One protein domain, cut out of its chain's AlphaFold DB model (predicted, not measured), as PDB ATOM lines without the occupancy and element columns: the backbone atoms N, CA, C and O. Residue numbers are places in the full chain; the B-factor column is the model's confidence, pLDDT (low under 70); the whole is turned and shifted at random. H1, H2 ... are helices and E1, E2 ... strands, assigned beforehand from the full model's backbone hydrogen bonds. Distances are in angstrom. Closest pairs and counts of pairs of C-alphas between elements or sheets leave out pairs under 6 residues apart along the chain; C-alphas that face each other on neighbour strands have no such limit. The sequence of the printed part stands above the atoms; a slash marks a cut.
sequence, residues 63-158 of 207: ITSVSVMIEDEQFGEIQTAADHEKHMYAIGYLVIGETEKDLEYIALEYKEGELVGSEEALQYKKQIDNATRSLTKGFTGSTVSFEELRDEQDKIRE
ATOM      1  N   ILE A  63     -35.427  -2.685 -43.191       78.12
ATOM      2  CA  ILE A  63     -36.834  -2.793 -42.793       78.12
ATOM      3  C   ILE A  63     -37.371  -1.372 -42.621       78.12
ATOM      4  O   ILE A  63     -36.856  -0.598 -41.812       78.12
ATOM      5  N   THR A  64     -38.372  -1.020 -43.421       78.12
ATOM      6  CA  THR A  64     -38.964   0.312 -43.427       78.12
ATOM      7  C   THR A  64     -40.294   0.315 -42.689       78.12
ATOM      8  O   THR A  64     -41.199  -0.474 -42.964       78.12
ATOM      9  N   SER A  65     -40.352   1.254 -41.750       84.19
ATOM     10  CA  SER A  65     -41.516   1.876 -41.130       84.19
ATOM     11  C   SER A  65     -42.516   2.523 -42.086       84.19
ATOM     12  O   SER A  65     -42.199   3.617 -42.549       84.19
ATOM     13  N   VAL A  66     -43.679   1.944 -42.399       87.88
ATOM     14  CA  VAL A  66     -44.727   2.643 -43.161       87.88
ATOM     15  C   VAL A  66     -45.952   2.863 -42.281       87.88
ATOM     16  O   VAL A  66     -46.713   1.936 -42.015       87.88
ATOM     17  N   SER A  67     -46.165   4.107 -41.855       89.81
ATOM     18  CA  SER A  67     -47.350   4.495 -41.088       89.81
ATOM     19  C   SER A  67     -48.594   4.543 -41.974       89.81
ATOM     20  O   SER A  67     -48.603   5.177 -43.033       89.81
ATOM     21  N   VAL A  68     -49.667   3.906 -41.516       89.38
ATOM     22  CA  VAL A  68     -51.001   3.981 -42.113       89.38
ATOM     23  C   VAL A  68     -51.800   5.035 -41.352       89.38
ATOM     24  O   VAL A  68     -51.906   4.969 -40.129       89.38
ATOM     25  N   MET A  69     -52.354   6.006 -42.077       88.50
ATOM     26  CA  MET A  69     -53.049   7.161 -41.498       88.50
ATOM     27  C   MET A  69     -54.553   7.125 -41.807       88.50
ATOM     28  O   MET A  69     -54.946   6.807 -42.935       88.50
ATOM     29  N   ILE A  70     -55.383   7.519 -40.841       85.19
ATOM     30  CA  ILE A  70     -56.823   7.785 -40.998       85.19
ATOM     31  C   ILE A  70     -57.101   9.177 -40.433       85.19
ATOM     32  O   ILE A  70     -56.763   9.432 -39.289       85.19
ATOM     33  N   GLU A  71     -57.706  10.067 -41.231       81.25
ATOM     34  CA  GLU A  71     -58.122  11.412 -40.774       81.25
ATOM     35  C   GLU A  71     -57.016  12.180 -40.017       81.25
ATOM     36  O   GLU A  71     -57.266  12.841 -39.018       81.25
ATOM     37  N   ASP A  72     -55.782  12.082 -40.526       80.25
ATOM     38  CA  ASP A  72     -54.555  12.685 -39.980       80.25
ATOM     39  C   ASP A  72     -54.023  12.086 -38.658       80.25
ATOM     40  O   ASP A  72     -52.986  12.528 -38.161       80.25
ATOM     41  N   GLU A  73     -54.629  11.010 -38.151       82.81
ATOM     42  CA  GLU A  73     -54.123  10.215 -37.027       82.81
ATOM     43  C   GLU A  73     -53.423   8.931 -37.505       82.81
ATOM     44  O   GLU A  73     -53.804   8.321 -38.512       82.81
ATOM     45  N   GLN A  74     -52.364   8.518 -36.795       83.62
ATOM     46  CA  GLN A  74     -51.680   7.255 -37.080       83.62
ATOM     47  C   GLN A  74     -52.557   6.100 -36.601       83.62
ATOM     48  O   GLN A  74     -52.713   5.876 -35.408       83.62
ATOM     49  N   PHE A  75     -53.104   5.358 -37.557       86.62
ATOM     50  CA  PHE A  75     -53.946   4.197 -37.300       86.62
ATOM     51  C   PHE A  75     -53.113   2.942 -37.027       86.62
ATOM     52  O   PHE A  75     -53.460   2.126 -36.180       86.62
ATOM     53  N   GLY A  76     -51.997   2.789 -37.739       89.50
ATOM     54  CA  GLY A  76     -51.137   1.624 -37.596       89.50
ATOM     55  C   GLY A  76     -49.833   1.746 -38.365       89.50
ATOM     56  O   GLY A  76     -49.501   2.798 -38.920       89.50
ATOM     57  N   GLU A  77     -49.081   0.657 -38.396       92.38
ATOM     58  CA  GLU A  77     -47.767   0.586 -39.026       92.38
ATOM     59  C   GLU A  77     -47.590  -0.737 -39.776       92.38
ATOM     60  O   GLU A  77     -48.029  -1.792 -39.322       92.38
ATOM     61  N   ILE A  78     -46.948  -0.672 -40.943       92.06
ATOM     62  CA  ILE A  78     -46.604  -1.825 -41.774       92.06
ATOM     63  C   ILE A  78     -45.093  -1.849 -41.948       92.06
ATOM     64  O   ILE A  78     -44.496  -0.929 -42.515       92.06
ATOM     65  N   GLN A  79     -44.478  -2.948 -41.527       91.62
ATOM     66  CA  GLN A  79     -43.063  -3.189 -41.783       91.62
ATOM     67  C   GLN A  79     -42.864  -3.814 -43.160       91.62
ATOM     68  O   GLN A  79     -43.580  -4.732 -43.554       91.62
ATOM     69  N   THR A  80     -41.878  -3.319 -43.901       90.69
ATOM     70  CA  THR A  80     -41.578  -3.785 -45.262       90.69
ATOM     71  C   THR A  80     -40.085  -4.001 -45.438       90.69
ATOM     72  O   THR A  80     -39.284  -3.229 -44.914       90.69
ATOM     73  N   ALA A  81     -39.696  -5.027 -46.193       90.31
ATOM     74  CA  ALA A  81     -38.331  -5.190 -46.676       90.31
ATOM     75  C   ALA A  81     -38.276  -4.694 -48.124       90.31
ATOM     76  O   ALA A  81     -38.871  -5.300 -49.020       90.31
ATOM     77  N   ALA A  82     -37.588  -3.574 -48.344       87.25
ATOM     78  CA  ALA A  82     -37.457  -2.950 -49.655       87.25
ATOM     79  C   ALA A  82     -36.005  -2.538 -49.934       87.25
ATOM     80  O   ALA A  82     -35.234  -2.242 -49.013       87.25
ATOM     81  N   ASP A  83     -35.636  -2.526 -51.213       83.19
ATOM     82  CA  ASP A  83     -34.336  -2.024 -51.651       83.19
ATOM     83  C   ASP A  83     -34.293  -0.486 -51.727       83.19
ATOM     84  O   ASP A  83     -35.259   0.231 -51.450       83.19
ATOM     85  N   HIS A  84     -33.130   0.036 -52.108       78.00
ATOM     86  CA  HIS A  84     -32.878   1.467 -52.249       78.00
ATOM     87  C   HIS A  84     -33.656   2.125 -53.402       78.00
ATOM     88  O   HIS A  84     -33.845   3.345 -53.391       78.00
ATOM     89  N   GLU A  85     -34.117   1.338 -54.378       80.62
ATOM     90  CA  GLU A  85     -34.974   1.778 -55.483       80.62
ATOM     91  C   GLU A  85     -36.465   1.692 -55.129       80.62
ATOM     92  O   GLU A  85     -37.311   2.045 -55.952       80.62
ATOM     93  N   LYS A  86     -36.782   1.317 -53.881       81.44
ATOM     94  CA  LYS A  86     -38.136   1.122 -53.358       81.44
ATOM     95  C   LYS A  86     -38.866  -0.071 -53.970       81.44
ATOM     96  O   LYS A  86     -40.093  -0.094 -53.961       81.44
ATOM     97  N   HIS A  87     -38.158  -1.081 -54.462       86.88
ATOM     98  CA  HIS A  87     -38.796  -2.353 -54.782       86.88
ATOM     99  C   HIS A  87     -38.978  -3.161 -53.502       86.88
ATOM    100  O   HIS A  87     -38.017  -3.434 -52.779       86.88
ATOM    101  N   MET A  88     -40.225  -3.515 -53.198       89.62
ATOM    102  CA  MET A  88     -40.557  -4.351 -52.051       89.62
ATOM    103  C   MET A  88     -40.345  -5.834 -52.372       89.62
ATOM    104  O   MET A  88     -40.783  -6.316 -53.414       89.62
ATOM    105  N   TYR A  89     -39.706  -6.546 -51.447       90.06
ATOM    106  CA  TYR A  89     -39.434  -7.986 -51.529       90.06
ATOM    107  C   TYR A  89     -40.279  -8.783 -50.539       90.06
ATOM    108  O   TYR A  89     -40.653  -9.916 -50.824       90.06
ATOM    109  N   ALA A  90     -40.619  -8.181 -49.399       91.81
ATOM    110  CA  ALA A  90     -41.498  -8.781 -48.407       91.81
ATOM    111  C   ALA A  90     -42.262  -7.716 -47.613       91.81
ATOM    112  O   ALA A  90     -41.812  -6.575 -47.464       91.81
ATOM    113  N   ILE A  91     -43.415  -8.119 -47.085       93.75
ATOM    114  CA  ILE A  91     -44.323  -7.281 -46.305       93.75
ATOM    115  C   ILE A  91     -44.692  -7.989 -45.001       93.75
ATOM    116  O   ILE A  91     -44.916  -9.194 -44.988       93.75
ATOM    117  N   GLY A  92     -44.724  -7.249 -43.900       92.94
ATOM    118  CA  GLY A  92     -45.168  -7.733 -42.598       92.94
ATOM    119  C   GLY A  92     -46.673  -7.587 -42.400       92.94
ATOM    120  O   GLY A  92     -47.438  -7.382 -43.345       92.94
ATOM    121  N   TYR A  93     -47.096  -7.702 -41.146       92.69
ATOM    122  CA  TYR A  93     -48.469  -7.417 -40.736       92.69
ATOM    123  C   TYR A  93     -48.704  -5.906 -40.681       92.69
ATOM    124  O   TYR A  93     -47.784  -5.142 -40.378       92.69
ATOM    125  N   LEU A  94     -49.948  -5.489 -40.919       92.69
ATOM    126  CA  LEU A  94     -50.429  -4.209 -40.415       92.69
ATOM    127  C   LEU A  94     -50.677  -4.368 -38.916       92.69
ATOM    128  O   LEU A  94     -51.508  -5.177 -38.510       92.69
ATOM    129  N   VAL A  95     -49.942  -3.602 -38.117       90.50
ATOM    130  CA  VAL A  95     -50.074  -3.576 -36.662       90.50
ATOM    131  C   VAL A  95     -50.875  -2.340 -36.266       90.50
ATOM    132  O   VAL A  95     -50.496  -1.222 -36.620       90.50
ATOM    133  N   ILE A  96     -51.976  -2.545 -35.549       88.31
ATOM    134  CA  ILE A  96     -52.879  -1.495 -35.058       88.31
ATOM    135  C   ILE A  96     -52.883  -1.554 -33.531       88.31
ATOM    136  O   ILE A  96     -52.966  -2.639 -32.966       88.31
ATOM    137  N   GLY A  97     -52.802  -0.398 -32.867       79.75
ATOM    138  CA  GLY A  97     -52.847  -0.287 -31.406       79.75
ATOM    139  C   GLY A  97     -51.616   0.393 -30.800       79.75
ATOM    140  O   GLY A  97     -50.519   0.356 -31.352       79.75
ATOM    141  N   GLU A  98     -51.806   1.038 -29.647       68.50
ATOM    142  CA  GLU A  98     -50.764   1.835 -28.975       68.50
ATOM    143  C   GLU A  98     -50.008   1.062 -27.881       68.50
ATOM    144  O   GLU A  98     -48.901   1.444 -27.498       68.50
ATOM    145  N   THR A  99     -50.590  -0.020 -27.352       67.06
ATOM    146  CA  THR A  99     -50.005  -0.804 -26.253       67.06
ATOM    147  C   THR A  99     -49.966  -2.292 -26.584       67.06
ATOM    148  O   THR A  99     -50.863  -2.794 -27.250       67.06
ATOM    149  N   GLU A 100     -48.961  -3.022 -26.077       66.12
ATOM    150  CA  GLU A 100     -48.752  -4.463 -26.348       66.12
ATOM    151  C   GLU A 100     -49.980  -5.353 -26.086       66.12
ATOM    152  O   GLU A 100     -50.066  -6.455 -26.618       66.12
ATOM    153  N   LYS A 101     -50.922  -4.902 -25.249       69.38
ATOM    154  CA  LYS A 101     -52.129  -5.660 -24.891       69.38
ATOM    155  C   LYS A 101     -53.279  -5.491 -25.884       69.38
ATOM    156  O   LYS A 101     -54.172  -6.331 -25.881       69.38
ATOM    157  N   ASP A 102     -53.219  -4.456 -26.717       79.31
ATOM    158  CA  ASP A 102     -54.268  -4.063 -27.659       79.31
ATOM    159  C   ASP A 102     -53.766  -4.113 -29.113       79.31
ATOM    160  O   ASP A 102     -54.357  -3.491 -29.992       79.31
ATOM    161  N   LEU A 103     -52.652  -4.817 -29.367       83.69
ATOM    162  CA  LEU A 103     -52.108  -4.960 -30.714       83.69
ATOM    163  C   LEU A 103     -52.947  -5.939 -31.532       83.69
ATOM    164  O   LEU A 103     -53.026  -7.131 -31.226       83.69
ATOM    165  N   GLU A 104     -53.516  -5.432 -32.614       88.38
ATOM    166  CA  GLU A 104     -54.163  -6.219 -33.650       88.38
ATOM    167  C   GLU A 104     -53.221  -6.370 -34.848       88.38
ATOM    168  O   GLU A 104     -52.575  -5.411 -35.279       88.38
ATOM    169  N   TYR A 105     -53.129  -7.593 -35.375       90.00
ATOM    170  CA  TYR A 105     -52.262  -7.941 -36.496       90.00
ATOM    171  C   TYR A 105     -53.116  -8.355 -37.687       90.00
ATOM    172  O   TYR A 105     -53.678  -9.450 -37.708       90.00
ATOM    173  N   ILE A 106     -53.181  -7.494 -38.697       91.75
ATOM    174  CA  ILE A 106     -53.926  -7.756 -39.926       91.75
ATOM    175  C   ILE A 106     -52.954  -8.235 -41.002       91.75
ATOM    176  O   ILE A 106     -51.975  -7.559 -41.336       91.75
ATOM    177  N   ALA A 107     -53.219  -9.425 -41.542       92.19
ATOM    178  CA  ALA A 107     -52.451  -9.982 -42.647       92.19
ATOM    179  C   ALA A 107     -52.784  -9.257 -43.958       92.19
ATOM    180  O   ALA A 107     -53.937  -8.951 -44.259       92.19
ATOM    181  N   LEU A 108     -51.759  -9.013 -44.760       93.31
ATOM    182  CA  LEU A 108     -51.828  -8.322 -46.035       93.31
ATOM    183  C   LEU A 108     -51.464  -9.294 -47.155       93.31
ATOM    184  O   LEU A 108     -50.597 -10.153 -47.014       93.31
ATOM    185  N   GLU A 109     -52.107  -9.128 -48.300       94.50
ATOM    186  CA  GLU A 109     -51.742  -9.842 -49.518       94.50
ATOM    187  C   GLU A 109     -51.857  -8.892 -50.696       94.50
ATOM    188  O   GLU A 109     -52.867  -8.203 -50.861       94.50
ATOM    189  N   TYR A 110     -50.806  -8.863 -51.504       93.81
ATOM    190  CA  TYR A 110     -50.703  -8.045 -52.695       93.81
ATOM    191  C   TYR A 110     -50.592  -8.914 -53.933       93.81
ATOM    192  O   TYR A 110     -49.897  -9.932 -53.944       93.81
ATOM    193  N   LYS A 111     -51.216  -8.445 -55.008       92.62
ATOM    194  CA  LYS A 111     -51.067  -9.000 -56.345       92.62
ATOM    195  C   LYS A 111     -50.870  -7.868 -57.336       92.62
ATOM    196  O   LYS A 111     -51.706  -6.978 -57.435       92.62
ATOM    197  N   GLU A 112     -49.744  -7.900 -58.040       90.75
ATOM    198  CA  GLU A 112     -49.338  -6.876 -59.016       90.75
ATOM    199  C   GLU A 112     -49.395  -5.430 -58.469       90.75
ATOM    200  O   GLU A 112     -49.600  -4.467 -59.204       90.75
ATOM    201  N   GLY A 113     -49.148  -5.267 -57.169       88.06
ATOM    202  CA  GLY A 113     -49.161  -3.987 -56.463       88.06
ATOM    203  C   GLY A 113     -50.521  -3.513 -55.965       88.06
ATOM    204  O   GLY A 113     -50.597  -2.420 -55.409       88.06
ATOM    205  N   GLU A 114     -51.565  -4.327 -56.100       89.94
ATOM    206  CA  GLU A 114     -52.875  -4.073 -55.503       89.94
ATOM    207  C   GLU A 114     -53.108  -4.960 -54.281       89.94
ATOM    208  O   GLU A 114     -52.844  -6.165 -54.327       89.94
ATOM    209  N   LEU A 115     -53.649  -4.387 -53.203       91.56
ATOM    210  CA  LEU A 115     -54.091  -5.162 -52.047       91.56
ATOM    211  C   LEU A 115     -55.324  -6.016 -52.408       91.56
ATOM    212  O   LEU A 115     -56.365  -5.493 -52.834       91.56
ATOM    213  N   VAL A 116     -55.195  -7.330 -52.211       91.19
ATOM    214  CA  VAL A 116     -56.199  -8.370 -52.515       91.19
ATOM    215  C   VAL A 116     -56.505  -9.303 -51.331       91.19
ATOM    216  O   VAL A 116     -57.271 -10.244 -51.507       91.19
ATOM    217  N   GLY A 117     -55.903  -9.056 -50.160       77.94
ATOM    218  CA  GLY A 117     -55.942  -9.934 -48.977       77.94
ATOM    219  C   GLY A 117     -57.266 -10.010 -48.206       77.94
ATOM    220  O   GLY A 117     -58.343  -9.909 -48.789       77.94
ATOM    221  N   SER A 118     -57.182 -10.245 -46.888       77.81
ATOM    222  CA  SER A 118     -58.341 -10.583 -46.040       77.81
ATOM    223  C   SER A 118     -59.428  -9.503 -46.026       77.81
ATOM    224  O   SER A 118     -59.167  -8.328 -46.292       77.81
ATOM    225  N   GLU A 119     -60.661  -9.893 -45.677       84.38
ATOM    226  CA  GLU A 119     -61.776  -8.947 -45.537       84.38
ATOM    227  C   GLU A 119     -61.443  -7.804 -44.566       84.38
ATOM    228  O   GLU A 119     -61.822  -6.667 -44.844       84.38
ATOM    229  N   GLU A 120     -60.686  -8.055 -43.487       86.75
ATOM    230  CA  GLU A 120     -60.257  -6.999 -42.557       86.75
ATOM    231  C   GLU A 120     -59.270  -6.021 -43.212       86.75
ATOM    232  O   GLU A 120     -59.429  -4.807 -43.094       86.75
ATOM    233  N   ALA A 121     -58.289  -6.516 -43.974       87.81
ATOM    234  CA  ALA A 121     -57.357  -5.658 -44.707       87.81
ATOM    235  C   ALA A 121     -58.081  -4.809 -45.766       87.81
ATOM    236  O   ALA A 121     -57.774  -3.630 -45.962       87.81
ATOM    237  N   LEU A 122     -59.079  -5.393 -46.436       90.38
ATOM    238  CA  LEU A 122     -59.844  -4.720 -47.483       90.38
ATOM    239  C   LEU A 122     -60.717  -3.575 -46.951       90.38
ATOM    240  O   LEU A 122     -60.947  -2.617 -47.695       90.38
ATOM    241  N   GLN A 123     -61.137  -3.603 -45.680       89.69
ATOM    242  CA  GLN A 123     -61.839  -2.476 -45.044       89.69
ATOM    243  C   GLN A 123     -60.994  -1.193 -45.044       89.69
ATOM    244  O   GLN A 123     -61.531  -0.096 -45.201       89.69
ATOM    245  N   TYR A 124     -59.668  -1.333 -44.955       88.56
ATOM    246  CA  TYR A 124     -58.703  -0.230 -44.926       88.56
ATOM    247  C   TYR A 124     -57.884  -0.113 -46.217       88.56
ATOM    248  O   TYR A 124     -56.843   0.553 -46.242       88.56
ATOM    249  N   LYS A 125     -58.351  -0.733 -47.312       90.75
ATOM    250  CA  LYS A 125     -57.614  -0.838 -48.581       90.75
ATOM    251  C   LYS A 125     -57.039   0.495 -49.047       90.75
ATOM    252  O   LYS A 125     -55.861   0.582 -49.367       90.75
ATOM    253  N   LYS A 126     -57.855   1.552 -49.057       90.31
ATOM    254  CA  LYS A 126     -57.445   2.871 -49.561       90.31
ATOM    255  C   LYS A 126     -56.274   3.452 -48.763       90.31
ATOM    256  O   LYS A 126     -55.388   4.071 -49.342       90.31
ATOM    257  N   GLN A 127     -56.289   3.297 -47.444       91.88
ATOM    258  CA  GLN A 127     -55.277   3.830 -46.540       91.88
ATOM    259  C   GLN A 127     -53.982   3.026 -46.645       91.88
ATOM    260  O   GLN A 127     -52.910   3.615 -46.775       91.88
ATOM    261  N   ILE A 128     -54.100   1.698 -46.669       91.56
ATOM    262  CA  ILE A 128     -52.980   0.770 -46.821       91.56
ATOM    263  C   ILE A 128     -52.294   0.960 -48.183       91.56
ATOM    264  O   ILE A 128     -51.076   1.146 -48.233       91.56
ATOM    265  N   ASP A 129     -53.064   1.000 -49.276       90.25
ATOM    266  CA  ASP A 129     -52.541   1.234 -50.627       90.25
ATOM    267  C   ASP A 129     -51.867   2.607 -50.709       90.25
ATOM    268  O   ASP A 129     -50.782   2.723 -51.267       90.25
ATOM    269  N   ASN A 130     -52.455   3.660 -50.126       89.94
ATOM    270  CA  ASN A 130     -51.841   4.991 -50.120       89.94
ATOM    271  C   ASN A 130     -50.505   5.021 -49.369       89.94
ATOM    272  O   ASN A 130     -49.558   5.645 -49.851       89.94
ATOM    273  N   ALA A 131     -50.427   4.358 -48.214       88.69
ATOM    274  CA  ALA A 131     -49.223   4.324 -47.394       88.69
ATOM    275  C   ALA A 131     -48.084   3.561 -48.094       88.69
ATOM    276  O   ALA A 131     -46.931   3.993 -48.096       88.69
ATOM    277  N   THR A 132     -48.415   2.459 -48.765       88.94
ATOM    278  CA  THR A 132     -47.438   1.540 -49.369       88.94
ATOM    279  C   THR A 132     -47.210   1.760 -50.869       88.94
ATOM    280  O   THR A 132     -46.286   1.178 -51.435       88.94
ATOM    281  N   ARG A 133     -47.964   2.663 -51.516       87.88
ATOM    282  CA  ARG A 133     -47.959   2.921 -52.973       87.88
ATOM    283  C   ARG A 133     -46.576   3.081 -53.593       87.88
ATOM    284  O   ARG A 133     -46.360   2.724 -54.748       87.88
ATOM    285  N   SER A 134     -45.660   3.709 -52.858       84.75
ATOM    286  CA  SER A 134     -44.309   3.979 -53.357       84.75
ATOM    287  C   SER A 134     -43.398   2.748 -53.366       84.75
ATOM    288  O   SER A 134     -42.346   2.817 -53.991       84.75
ATOM    289  N   LEU A 135     -43.811   1.665 -52.699       85.00
ATOM    290  CA  LEU A 135     -43.065   0.421 -52.514       85.00
ATOM    291  C   LEU A 135     -43.695  -0.770 -53.264       85.00
ATOM    292  O   LEU A 135     -42.997  -1.686 -53.688       85.00
ATOM    293  N   THR A 136     -45.022  -0.777 -53.430       85.31
ATOM    294  CA  THR A 136     -45.797  -1.937 -53.916       85.31
ATOM    295  C   THR A 136     -45.798  -2.133 -55.426       85.31
ATOM    296  O   THR A 136     -46.393  -3.092 -55.905       85.31
ATOM    297  N   LYS A 137     -45.171  -1.262 -56.221       87.94
ATOM    298  CA  LYS A 137     -45.298  -1.309 -57.686       87.94
ATOM    299  C   LYS A 137     -44.859  -2.671 -58.253       87.94
ATOM    300  O   LYS A 137     -43.673  -2.977 -58.280       87.94
ATOM    301  N   GLY A 138     -45.818  -3.455 -58.759       85.94
ATOM    302  CA  GLY A 138     -45.574  -4.792 -59.319       85.94
ATOM    303  C   GLY A 138     -45.314  -5.893 -58.282       85.94
ATOM    304  O   GLY A 138     -45.055  -7.030 -58.666       85.94
ATOM    305  N   PHE A 139     -45.402  -5.586 -56.985       91.00
ATOM    306  CA  PHE A 139     -45.195  -6.556 -55.914       91.00
ATOM    307  C   PHE A 139     -46.345  -7.565 -55.850       91.00
ATOM    308  O   PHE A 139     -47.519  -7.204 -55.930       91.00
ATOM    309  N   THR A 140     -46.002  -8.839 -55.684       93.00
ATOM    310  CA  THR A 140     -46.959  -9.916 -55.426       93.00
ATOM    311  C   THR A 140     -46.431 -10.754 -54.276       93.00
ATOM    312  O   THR A 140     -45.315 -11.263 -54.359       93.00
ATOM    313  N   GLY A 141     -47.216 -10.895 -53.215       92.19
ATOM    314  CA  GLY A 141     -46.805 -11.616 -52.018       92.19
ATOM    315  C   GLY A 141     -47.765 -11.413 -50.854       92.19
ATOM    316  O   GLY A 141     -48.566 -10.477 -50.841       92.19
ATOM    317  N   SER A 142     -47.662 -12.302 -49.876       93.31
ATOM    318  CA  SER A 142     -48.444 -12.272 -48.640       93.31
ATOM    319  C   SER A 142     -47.567 -11.845 -47.469       93.31
ATOM    320  O   SER A 142     -46.338 -11.845 -47.566       93.31
ATOM    321  N   THR A 143     -48.203 -11.489 -46.357       93.81
ATOM    322  CA  THR A 143     -47.514 -11.179 -45.110       93.81
ATOM    323  C   THR A 143     -46.602 -12.318 -44.659       93.81
ATOM    324  O   THR A 143     -47.006 -13.480 -44.641       93.81
ATOM    325  N   VAL A 144     -45.388 -11.953 -44.250       93.69
ATOM    326  CA  VAL A 144     -44.365 -12.852 -43.703       93.69
ATOM    327  C   VAL A 144     -44.061 -12.504 -42.240       93.69
ATOM    328  O   VAL A 144     -44.439 -11.431 -41.749       93.69
ATOM    329  N   SER A 145     -43.397 -13.407 -41.513       90.94
ATOM    330  CA  SER A 145     -42.988 -13.142 -40.128       90.94
ATOM    331  C   SER A 145     -41.919 -12.044 -40.044       90.94
ATOM    332  O   SER A 145     -41.272 -11.685 -41.028       90.94
ATOM    333  N   PHE A 146     -41.693 -11.507 -38.841       86.69
ATOM    334  CA  PHE A 146     -40.599 -10.557 -38.632       86.69
ATOM    335  C   PHE A 146     -39.219 -11.187 -38.894       86.69
ATOM    336  O   PHE A 146     -38.331 -10.513 -39.419       86.69
ATOM    337  N   GLU A 147     -39.023 -12.471 -38.562       87.88
ATOM    338  CA  GLU A 147     -37.778 -13.161 -38.915       87.88
ATOM    339  C   GLU A 147     -37.602 -13.256 -40.431       87.88
ATOM    340  O   GLU A 147     -36.525 -12.942 -40.927       87.88
ATOM    341  N   GLU A 148     -38.659 -13.599 -41.167       89.75
ATOM    342  CA  GLU A 148     -38.624 -13.699 -42.630       89.75
ATOM    343  C   GLU A 148     -38.378 -12.336 -43.295       89.75
ATOM    344  O   GLU A 148     -37.585 -12.241 -44.230       89.75
ATOM    345  N   LEU A 149     -38.976 -11.255 -42.776       88.19
ATOM    346  CA  LEU A 149     -38.669  -9.881 -43.199       88.19
ATOM    347  C   LEU A 149     -37.184  -9.549 -43.027       88.19
ATOM    348  O   LEU A 149     -36.585  -8.903 -43.892       88.19
ATOM    349  N   ARG A 150     -36.589  -9.966 -41.907       85.44
ATOM    350  CA  ARG A 150     -35.172  -9.728 -41.620       85.44
ATOM    351  C   ARG A 150     -34.263 -10.584 -42.498       85.44
ATOM    352  O   ARG A 150     -33.242 -10.089 -42.963       85.44
ATOM    353  N   ASP A 151     -34.650 -11.823 -42.770       88.50
ATOM    354  CA  ASP A 151     -33.920 -12.700 -43.682       88.50
ATOM    355  C   ASP A 151     -33.952 -12.150 -45.116       88.50
ATOM    356  O   ASP A 151     -32.925 -12.139 -45.796       88.50
ATOM    357  N   GLU A 152     -35.098 -11.637 -45.576       86.62
ATOM    358  CA  GLU A 152     -35.194 -10.953 -46.869       86.62
ATOM    359  C   GLU A 152     -34.375  -9.661 -46.891       86.62
ATOM    360  O   GLU A 152     -33.652  -9.416 -47.856       86.62
ATOM    361  N   GLN A 153     -34.390  -8.878 -45.808       83.00
ATOM    362  CA  GLN A 153     -33.520  -7.710 -45.661       83.00
ATOM    363  C   GLN A 153     -32.039  -8.081 -45.825       83.00
ATOM    364  O   GLN A 153     -31.312  -7.392 -46.542       83.00
ATOM    365  N   ASP A 154     -31.579  -9.148 -45.170       81.44
ATOM    366  CA  ASP A 154     -30.185  -9.584 -45.238       81.44
ATOM    367  C   ASP A 154     -29.790 -10.042 -46.651       81.44
ATOM    368  O   ASP A 154     -28.651  -9.814 -47.068       81.44
ATOM    369  N   LYS A 155     -30.726 -10.610 -47.423       82.38
ATOM    370  CA  LYS A 155     -30.505 -10.985 -48.832       82.38
ATOM    371  C   LYS A 155     -30.372  -9.774 -49.752       82.38
ATOM    372  O   LYS A 155     -29.519  -9.782 -50.635       82.38
ATOM    373  N   ILE A 156     -31.184  -8.738 -49.544       78.50
ATOM    374  CA  ILE A 156     -31.187  -7.513 -50.369       78.50
ATOM    375  C   ILE A 156     -30.209  -6.450 -49.859       78.50
ATOM    376  O   ILE A 156     -30.219  -5.301 -50.312       78.50
ATOM    377  N   ARG A 157     -29.381  -6.791 -48.868       72.31
ATOM    378  CA  ARG A 157     -28.433  -5.871 -48.252       72.31
ATOM    379  C   ARG A 157     -27.260  -5.580 -49.172       72.31
ATOM    380  O   ARG A 157     -26.215  -6.226 -49.109       72.31
ATOM    381  N   GLU A 158     -27.399  -4.541 -49.983       66.56
ATOM    382  CA  GLU A 158     -26.304  -4.062 -50.816       66.56
ATOM    383  C   GLU A 158     -25.424  -3.058 -50.050       66.56
ATOM    384  O   GLU A 158     -25.920  -2.072 -49.490       66.56
TER     385      GLU A 158
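This is residues 63 to 158 of the 207 residues of an uncharacterized protein of uncultured Eubacterium sp (UniProt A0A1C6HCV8). A strongly twisted sheet of four strands, E1 to E4, is the wall of this domain, with H2 standing over one face at edge strand E1 and H3 over the opposite face at E2 and E3. From the other edge, E4 runs on into the short strand E5, and the chain then turns back through H1 to H2 near E1. The printed part has 96 residues with five named strands followed by three named helices, E1 E2 E3 E4 E5 H1 H2 H3. The sheet's order is E1 - E2 - E3 - E4, all antiparallel, and the class is mixed, helices and strands. The whole is compact, with a radius of gyration of the C-alphas of 12.6 A and spans of 35 by 28 by 23 A.

E1, residues 63 to 70, E2, 73 to 82, E3, 88 to 96, and E4, 104 to 106, form a meander, each strand the antiparallel neighbour of the one before and each successive pair a hairpin. N 66 and O 78, 3.0 A apart, join E1 and E2 within hydrogen-bond range; N 92 and O 79, 2.8 A, do so for E2 and E3, and N 96 and O 104, 2.9 A, for E3 and E4. E2 bends by 59 degrees at residue 76. H2, residues 125 to 132, stands up from the sheet over E1 at a height of 6.4 A; their closest C-alphas, of Val 68 and Ala 131, are 5.6 A apart. H3, residues 146 to 155, is on the opposite face, over E2 and E3, at a height of 8.5 A. It runs along the strands, but only just, at 29 degrees to E2 on the local plane; the closest C-alphas of E2 and H3, of Ala 81 and Gln 153, are 5.5 A apart. With helices on both faces of the sheet, there are three layers. H1, residues 119 to 123, only grazes the sheet, with its residues 119 to 121. E5, residues 109 to 111, pairs with no named strand; E4 runs on into it across a break of 2 residues, at 21 degrees. In H1, H2 and H3 every O i to N i+4 pair is within hydrogen-bond range.

E1 begins at C-alpha 63, (-36.834, -2.793, -42.793), and is 22.7 A long. E2 measures 24.7 A, E3 21.2 A, E4 6.5 A and E5 6.9 A. H1 is 6.5 A long, H2 10.5 A and H3 14.4 A, ending at C-alpha 155, (-30.505, -10.985, -48.832).

The C-alphas farthest apart, of Glu 71 and Glu 158, are 36.8 A apart. The printed part has no cut. The link from H2 to H3 is long, residues 133 to 145. Mean pLDDT of the printed part is 86.6; residues 98 to 101 and 158 are under 70.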